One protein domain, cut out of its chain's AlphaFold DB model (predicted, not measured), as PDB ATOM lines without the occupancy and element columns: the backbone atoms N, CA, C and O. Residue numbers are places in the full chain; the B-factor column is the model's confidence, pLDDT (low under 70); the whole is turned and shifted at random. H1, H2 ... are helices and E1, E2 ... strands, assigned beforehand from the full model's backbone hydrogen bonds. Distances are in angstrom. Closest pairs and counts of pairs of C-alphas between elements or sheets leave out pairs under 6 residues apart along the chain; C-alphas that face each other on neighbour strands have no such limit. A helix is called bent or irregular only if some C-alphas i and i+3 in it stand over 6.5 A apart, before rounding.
ATOM      1  N   THR A  21      42.445   8.948  58.478       89.19
ATOM      2  CA  THR A  21      41.005   8.659  58.484       89.19
ATOM      3  C   THR A  21      40.235   9.821  57.873       89.19
ATOM      4  O   THR A  21      40.439  10.974  58.249       89.19
ATOM      5  N   ILE A  22      39.336   9.508  56.948       90.44
ATOM      6  CA  ILE A  22      38.413  10.441  56.310       90.44
ATOM      7  C   ILE A  22      37.007   9.918  56.616       90.44
ATOM      8  O   ILE A  22      36.723   8.747  56.387       90.44
ATOM      9  N   LYS A  23      36.139  10.752  57.192       84.00
ATOM     10  CA  LYS A  23      34.732  10.398  57.417       84.00
ATOM     11  C   LYS A  23      33.895  11.109  56.370       84.00
ATOM     12  O   LYS A  23      33.895  12.335  56.335       84.00
ATOM     13  N   GLU A  24      33.183  10.354  55.546       82.50
ATOM     14  CA  GLU A  24      32.360  10.918  54.481       82.50
ATOM     15  C   GLU A  24      31.025  10.182  54.403       82.50
ATOM     16  O   GLU A  24      30.994   8.967  54.240       82.50
ATOM     17  N   LYS A  25      29.911  10.913  54.552       82.69
ATOM     18  CA  LYS A  25      28.537  10.378  54.433       82.69
ATOM     19  C   LYS A  25      28.279   9.098  55.254       82.69
ATOM     20  O   LYS A  25      27.548   8.216  54.821       82.69
ATOM     21  N   GLY A  26      28.892   8.991  56.435       83.44
ATOM     22  CA  GLY A  26      28.771   7.825  57.319       83.44
ATOM     23  C   GLY A  26      29.762   6.690  57.036       83.44
ATOM     24  O   GLY A  26      29.895   5.793  57.863       83.44
ATOM     25  N   PHE A  27      30.520   6.753  55.941       82.06
ATOM     26  CA  PHE A  27      31.602   5.817  55.660       82.06
ATOM     27  C   PHE A  27      32.888   6.244  56.365       82.06
ATOM     28  O   PHE A  27      33.266   7.422  56.372       82.06
ATOM     29  N   GLN A  28      33.586   5.264  56.935       88.56
ATOM     30  CA  GLN A  28      34.960   5.434  57.372       88.56
ATOM     31  C   GLN A  28      35.878   5.067  56.205       88.56
ATOM     32  O   GLN A  28      35.924   3.926  55.758       88.56
ATOM     33  N   LEU A  29      36.595   6.057  55.690       90.31
ATOM     34  CA  LEU A  29      37.589   5.901  54.640       90.31
ATOM     35  C   LEU A  29      38.992   6.074  55.232       90.31
ATOM     36  O   LEU A  29      39.200   6.775  56.228       90.31
ATOM     37  N   LYS A  30      39.975   5.443  54.602       91.44
ATOM     38  CA  LYS A  30      41.393   5.526  54.953       91.44
ATOM     39  C   LYS A  30      42.178   5.964  53.725       91.44
ATOM     40  O   LYS A  30      41.939   5.465  52.630       91.44
ATOM     41  N   LYS A  31      43.118   6.896  53.902       92.25
ATOM     42  CA  LYS A  31      44.061   7.321  52.862       92.25
ATOM     43  C   LYS A  31      45.464   6.832  53.187       92.25
ATOM     44  O   LYS A  31      45.995   7.141  54.256       92.25
ATOM     45  N   CYS A  32      46.065   6.099  52.255       92.06
ATOM     46  CA  CYS A  32      47.447   5.654  52.354       92.06
ATOM     47  C   CYS A  32      48.403   6.835  52.107       92.06
ATOM     48  O   CYS A  32      48.331   7.441  51.036       92.06
ATOM     49  N   PRO A  33      49.325   7.155  53.033       92.81
ATOM     50  CA  PRO A  33      50.332   8.191  52.803       92.81
ATOM     51  C   PRO A  33      51.392   7.779  51.770       92.81
ATOM     52  O   PRO A  33      52.028   8.648  51.189       92.81
ATOM     53  N   MET A  34      51.567   6.475  51.519       93.00
ATOM     54  CA  MET A  34      52.624   5.967  50.635       93.00
ATOM     55  C   MET A  34      52.242   6.010  49.156       93.00
ATOM     56  O   MET A  34      53.030   6.468  48.340       93.00
ATOM     57  N   CYS A  35      51.050   5.520  48.801       93.75
ATOM     58  CA  CYS A  35      50.586   5.480  47.407       93.75
ATOM     59  C   CYS A  35      49.392   6.402  47.127       93.75
ATOM     60  O   CYS A  35      48.915   6.462  46.000       93.75
ATOM     61  N   GLY A  36      48.866   7.094  48.141       92.00
ATOM     62  CA  GLY A  36      47.748   8.026  47.987       92.00
ATOM     63  C   GLY A  36      46.361   7.388  47.874       92.00
ATOM     64  O   GLY A  36      45.381   8.134  47.898       92.00
ATOM     65  N   LEU A  37      46.258   6.054  47.800       93.19
ATOM     66  CA  LEU A  37      44.987   5.333  47.690       93.19
ATOM     67  C   LEU A  37      44.018   5.718  48.813       93.19
ATOM     68  O   LEU A  37      44.398   5.705  49.986       93.19
ATOM     69  N   VAL A  38      42.763   5.984  48.450       91.75
ATOM     70  CA  VAL A  38      41.642   6.147  49.380       91.75
ATOM     71  C   VAL A  38      40.743   4.920  49.269       91.75
ATOM     72  O   VAL A  38      40.347   4.556  48.166       91.75
ATOM     73  N   PHE A  39      40.441   4.270  50.391       87.94
ATOM     74  CA  PHE A  39      39.660   3.031  50.429       87.94
ATOM     75  C   PHE A  39      38.737   2.979  51.653       87.94
ATOM     76  O   PHE A  39      38.955   3.696  52.633       87.94
ATOM     77  N   THR A  40      37.692   2.153  51.592       87.88
ATOM     78  CA  THR A  40      36.750   1.932  52.699       87.88
ATOM     79  C   THR A  40      37.386   1.128  53.828       87.88
ATOM     80  O   THR A  40      38.212   0.245  53.599       87.88
ATOM     81  N   TYR A  41      37.007   1.445  55.064       84.81
ATOM     82  CA  TYR A  41      37.455   0.746  56.259       84.81
ATOM     83  C   TYR A  41      36.268   0.418  57.181       84.81
ATOM     84  O   TYR A  41      35.507   1.328  57.514       84.81
ATOM     85  N   PRO A  42      36.132  -0.838  57.640       82.75
ATOM     86  CA  PRO A  42      36.903  -2.009  57.203       82.75
ATOM     87  C   PRO A  42      36.686  -2.294  55.706       82.75
ATOM     88  O   PRO A  42      35.681  -1.865  55.134       82.75
ATOM     89  N   GLN A  43      37.631  -2.980  55.051       79.19
ATOM     90  CA  GLN A  43      37.357  -3.444  53.690       79.19
ATOM     91  C   GLN A  43      36.255  -4.508  53.729       79.19
ATOM     92  O   GLN A  43      36.205  -5.307  54.668       79.19
ATOM     93  N   PRO A  44      35.365  -4.528  52.728       77.44
ATOM     94  CA  PRO A  44      34.383  -5.591  52.616       77.44
ATOM     95  C   PRO A  44      35.089  -6.945  52.476       77.44
ATOM     96  O   PRO A  44      36.060  -7.074  51.735       77.44
ATOM     97  N   VAL A  45      34.597  -7.954  53.195       79.50
ATOM     98  CA  VAL A  45      35.083  -9.334  53.055       79.50
ATOM     99  C   VAL A  45      34.695  -9.893  51.687       79.50
ATOM    100  O   VAL A  45      33.644  -9.537  51.151       79.50
ATOM    101  N   ASN A  46      35.518 -10.793  51.144       73.25
ATOM    102  CA  ASN A  46      35.341 -11.342  49.795       73.25
ATOM    103  C   ASN A  46      33.927 -11.886  49.554       73.25
ATOM    104  O   ASN A  46      33.351 -11.601  48.511       73.25
ATOM    105  N   ASP A  47      33.329 -12.564  50.535       75.44
ATOM    106  CA  ASP A  47      31.974 -13.120  50.422       75.44
ATOM    107  C   ASP A  47      30.906 -12.038  50.203       75.44
ATOM    108  O   ASP A  47      29.956 -12.221  49.443       75.44
ATOM    109  N   VAL A  48      31.063 -10.873  50.843       76.44
ATOM    110  CA  VAL A  48      30.156  -9.730  50.665       76.44
ATOM    111  C   VAL A  48      30.355  -9.104  49.289       76.44
ATOM    112  O   VAL A  48      29.378  -8.672  48.676       76.44
ATOM    113  N   ILE A  49      31.590  -9.066  48.785       74.25
ATOM    114  CA  ILE A  49      31.871  -8.561  47.440       74.25
ATOM    115  C   ILE A  49      31.276  -9.516  46.397       74.25
ATOM    116  O   ILE A  49      30.470  -9.088  45.578       74.25
ATOM    117  N   ALA A  50      31.571 -10.812  46.489       73.38
ATOM    118  CA  ALA A  50      31.080 -11.839  45.570       73.38
ATOM    119  C   ALA A  50      29.545 -11.933  45.541       73.38
ATOM    120  O   ALA A  50      28.955 -12.214  44.504       73.38
ATOM    121  N   LYS A  51      28.874 -11.666  46.668       78.19
ATOM    122  CA  LYS A  51      27.407 -11.660  46.734       78.19
ATOM    123  C   LYS A  51      26.768 -10.463  46.023       78.19
ATOM    124  O   LYS A  51      25.664 -10.591  45.501       78.19
ATOM    125  N   ASN A  52      27.395  -9.288  46.086       75.69
ATOM    126  CA  ASN A  52      26.783  -8.035  45.622       75.69
ATOM    127  C   ASN A  52      27.258  -7.602  44.233       75.69
ATOM    128  O   ASN A  52      26.551  -6.860  43.551       75.69
ATOM    129  N   TYR A  53      28.440  -8.045  43.819       72.31
ATOM    130  CA  TYR A  53      29.013  -7.743  42.519       72.31
ATOM    131  C   TYR A  53      28.956  -8.994  41.647       72.31
ATOM    132  O   TYR A  53      29.230 -10.098  42.106       72.31
ATOM    133  N   LYS A  54      28.567  -8.814  40.382       69.50
ATOM    134  CA  LYS A  54      28.581  -9.891  39.390       69.50
ATOM    135  C   LYS A  54      30.014 -10.395  39.190       69.50
ATOM    136  O   LYS A  54      30.965  -9.635  39.354       69.50
ATOM    137  N   GLU A  55      30.161 -11.660  38.806       65.56
ATOM    138  CA  GLU A  55      31.467 -12.297  38.568       65.56
ATOM    139  C   GLU A  55      32.326 -11.531  37.543       65.56
ATOM    140  O   GLU A  55      33.554 -11.522  37.636       65.56
ATOM    141  N   ASP A  56      31.683 -10.811  36.617       62.50
ATOM    142  CA  ASP A  56      32.334  -9.972  35.610       62.50
ATOM    143  C   ASP A  56      32.981  -8.690  36.162       62.50
ATOM    144  O   ASP A  56      33.809  -8.080  35.485       62.50
ATOM    145  N   TYR A  57      32.691  -8.314  37.409       63.91
ATOM    146  CA  TYR A  57      33.253  -7.132  38.067       63.91
ATOM    147  C   TYR A  57      34.787  -7.160  38.143       63.91
ATOM    148  O   TYR A  57      35.436  -6.114  38.102       63.91
ATOM    149  N   PHE A  58      35.377  -8.356  38.223       61.38
ATOM    150  CA  PHE A  58      36.824  -8.546  38.309       61.38
ATOM    151  C   PHE A  58      37.490  -8.910  36.975       61.38
ATOM    152  O   PHE A  58      38.713  -9.050  36.946       61.38
ATOM    153  N   LEU A  59      36.748  -9.046  35.866       58.56
ATOM    154  CA  LEU A  59      37.325  -9.516  34.595       58.56
ATOM    155  C   LEU A  59      38.428  -8.589  34.058       58.56
ATOM    156  O   LEU A  59      39.419  -9.068  33.514       58.56
ATOM    157  N   HIS A  60      38.349  -7.286  34.332       56.88
ATOM    158  CA  HIS A  60      39.395  -6.326  33.954       56.88
ATOM    159  C   HIS A  60      40.733  -6.514  34.695       56.88
ATOM    160  O   HIS A  60      41.742  -5.915  34.312       56.88
ATOM    161  N   LEU A  61      40.765  -7.298  35.782       56.25
ATOM    162  CA  LEU A  61      42.010  -7.680  36.456       56.25
ATOM    163  C   LEU A  61      42.685  -8.861  35.748       56.25
ATOM    164  O   LEU A  61      43.904  -8.844  35.601       56.25
ATOM    165  N   ALA A  62      41.902  -9.824  35.252       54.69
ATOM    166  CA  ALA A  62      42.411 -10.973  34.500       54.69
ATOM    167  C   ALA A  62      42.998 -10.560  33.136       54.69
ATOM    168  O   ALA A  62      44.020 -11.091  32.708       54.69
ATOM    169  N   GLU A  63      42.412  -9.548  32.488       53.38
ATOM    170  CA  GLU A  63      42.894  -9.024  31.199       53.38
ATOM    171  C   GLU A  63      44.304  -8.405  31.288       53.38
ATOM    172  O   GLU A  63      45.058  -8.429  30.313       53.38
ATOM    173  N   LYS A  64      44.712  -7.881  32.455       53.06
ATOM    174  CA  LYS A  64      46.057  -7.304  32.640       53.06
ATOM    175  C   LYS A  64      47.158  -8.357  32.740       53.06
ATOM    176  O   LYS A  64      48.268  -8.096  32.278       53.06
ATOM    177  N   GLU A  65      46.869  -9.528  33.306       51.31
ATOM    178  CA  GLU A  65      47.846 -10.620  33.397       51.31
ATOM    179  C   GLU A  65      48.139 -11.224  32.018       51.31
ATOM    180  O   GLU A  65      49.294 -11.505  31.702       51.31
ATOM    181  N   SER A  66      47.129 -11.346  31.149       54.31
ATOM    182  CA  SER A  66      47.324 -11.864  29.788       54.31
ATOM    183  C   SER A  66      48.191 -10.957  28.911       54.31
ATOM    184  O   SER A  66      49.013 -11.459  28.147       54.31
ATOM    185  N   VAL A  67      48.077  -9.631  29.054       52.16
ATOM    186  CA  VAL A  67      48.866  -8.675  28.254       52.16
ATOM    187  C   VAL A  67      50.356  -8.724  28.624       52.16
ATOM    188  O   VAL A  67      51.215  -8.687  27.745       52.16
ATOM    189  N   GLN A  68      50.686  -8.895  29.907       49.72
ATOM    190  CA  GLN A  68      52.081  -8.965  30.361       49.72
ATOM    191  C   GLN A  68      52.807 -10.245  29.912       49.72
ATOM    192  O   GLN A  68      54.029 -10.240  29.747       49.72
ATOM    193  N   ILE A  69      52.081 -11.345  29.701       53.25
ATOM    194  CA  ILE A  69      52.665 -12.600  29.205       53.25
ATOM    195  C   ILE A  69      53.031 -12.481  27.717       53.25
ATOM    196  O   ILE A  69      54.035 -13.052  27.289       53.25
ATOM    197  N   GLU A  70      52.261 -11.725  26.933       54.81
ATOM    198  CA  GLU A  70      52.528 -11.520  25.504       54.81
ATOM    199  C   GLU A  70      53.687 -10.548  25.243       54.81
ATOM    200  O   GLU A  70      54.474 -10.776  24.324       54.81
ATOM    201  N   GLU A  71      53.853  -9.508  26.069       51.84
ATOM    202  CA  GLU A  71      54.973  -8.561  25.945       51.84
ATOM    203  C   GLU A  71      56.333  -9.194  26.273       51.84
ATOM    204  O   GLU A  71      57.321  -8.883  25.617       51.84
ATOM    205  N   ASN A  72      56.397 -10.139  27.219       53.06
ATOM    206  CA  ASN A  72      57.638 -10.850  27.566       53.06
ATOM    207  C   ASN A  72      58.029 -11.956  26.563       53.06
ATOM    208  O   ASN A  72      59.013 -12.667  26.776       53.06
ATOM    209  N   ARG A  73      57.240 -12.148  25.498       53.28
ATOM    210  CA  ARG A  73      57.435 -13.194  24.480       53.28
ATOM    211  C   ARG A  73      57.847 -12.648  23.105       53.28
ATOM    212  O   ARG A  73      57.987 -13.447  22.178       53.28
TER     213      ARG A  73
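AT A GLANCE: This is residues 21 to 73 of the 74 residues of an uncharacterized protein of Elusimicrobia bacterium CG1_02_37_114 (UniProt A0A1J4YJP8). The model is an open V: a small sheet of E1, E2 and E3 makes one arm, the long helix H2 makes the other, and the short helix H1 sits at the corner. No helix packs on the sheet, and residues 59 to 73, of which 59 to 71 belong to H2, stick out free. The printed part has 53 residues, with named elements in the order E1, E2, E3, H1, H2; the sheet order is E1, E2, E3, antiparallel throughout, and the class is mixed, helices and strands. The whole is extended, with a radius of gyration of the C-alphas of 15.7 A and spans of 47 by 31 by 15 A, only just flat.

HOW THE PARTS SIT: Inner strand E2, residues 27 to 31, forms a hairpin with edge strand E1, residues 21 to 24, at 141 degrees; N 22 and O 29 are within hydrogen-bond range at 2.8 A. E2 also forms a hairpin with edge strand E3, residues 38 to 40, at 145 degrees, with N 30 and O 39 2.8 A apart. These strands are a meander, each the antiparallel neighbour of the one before. H1, residues 46 to 52, and H2, residues 55 to 71, are not on the sheet, and they meet only through their link. Every O i to N i+4 pair is within hydrogen-bond range in H1, but 7 of 13 in H2.

IN THESE COORDINATES: E2 is 12.9 A long, E1 9.8 A, E3 7.3 A and H1 10.1 A. E1 begins at C-alpha 21 (41.005, 8.659, 58.484). H2, 26.9 A long, ends at C-alpha 71 (54.973, -8.561, 25.945); it is irregular, with C-alphas 57 and 60 7.4 A apart, and has a kink of 26 degrees near residue 62.

THE WHOLE: The C-alphas farthest apart, of Gly 26 and Arg 73, are 48.4 A apart. The printed part has no cut and no long link. Residues 54 to 73 have pLDDT under 70.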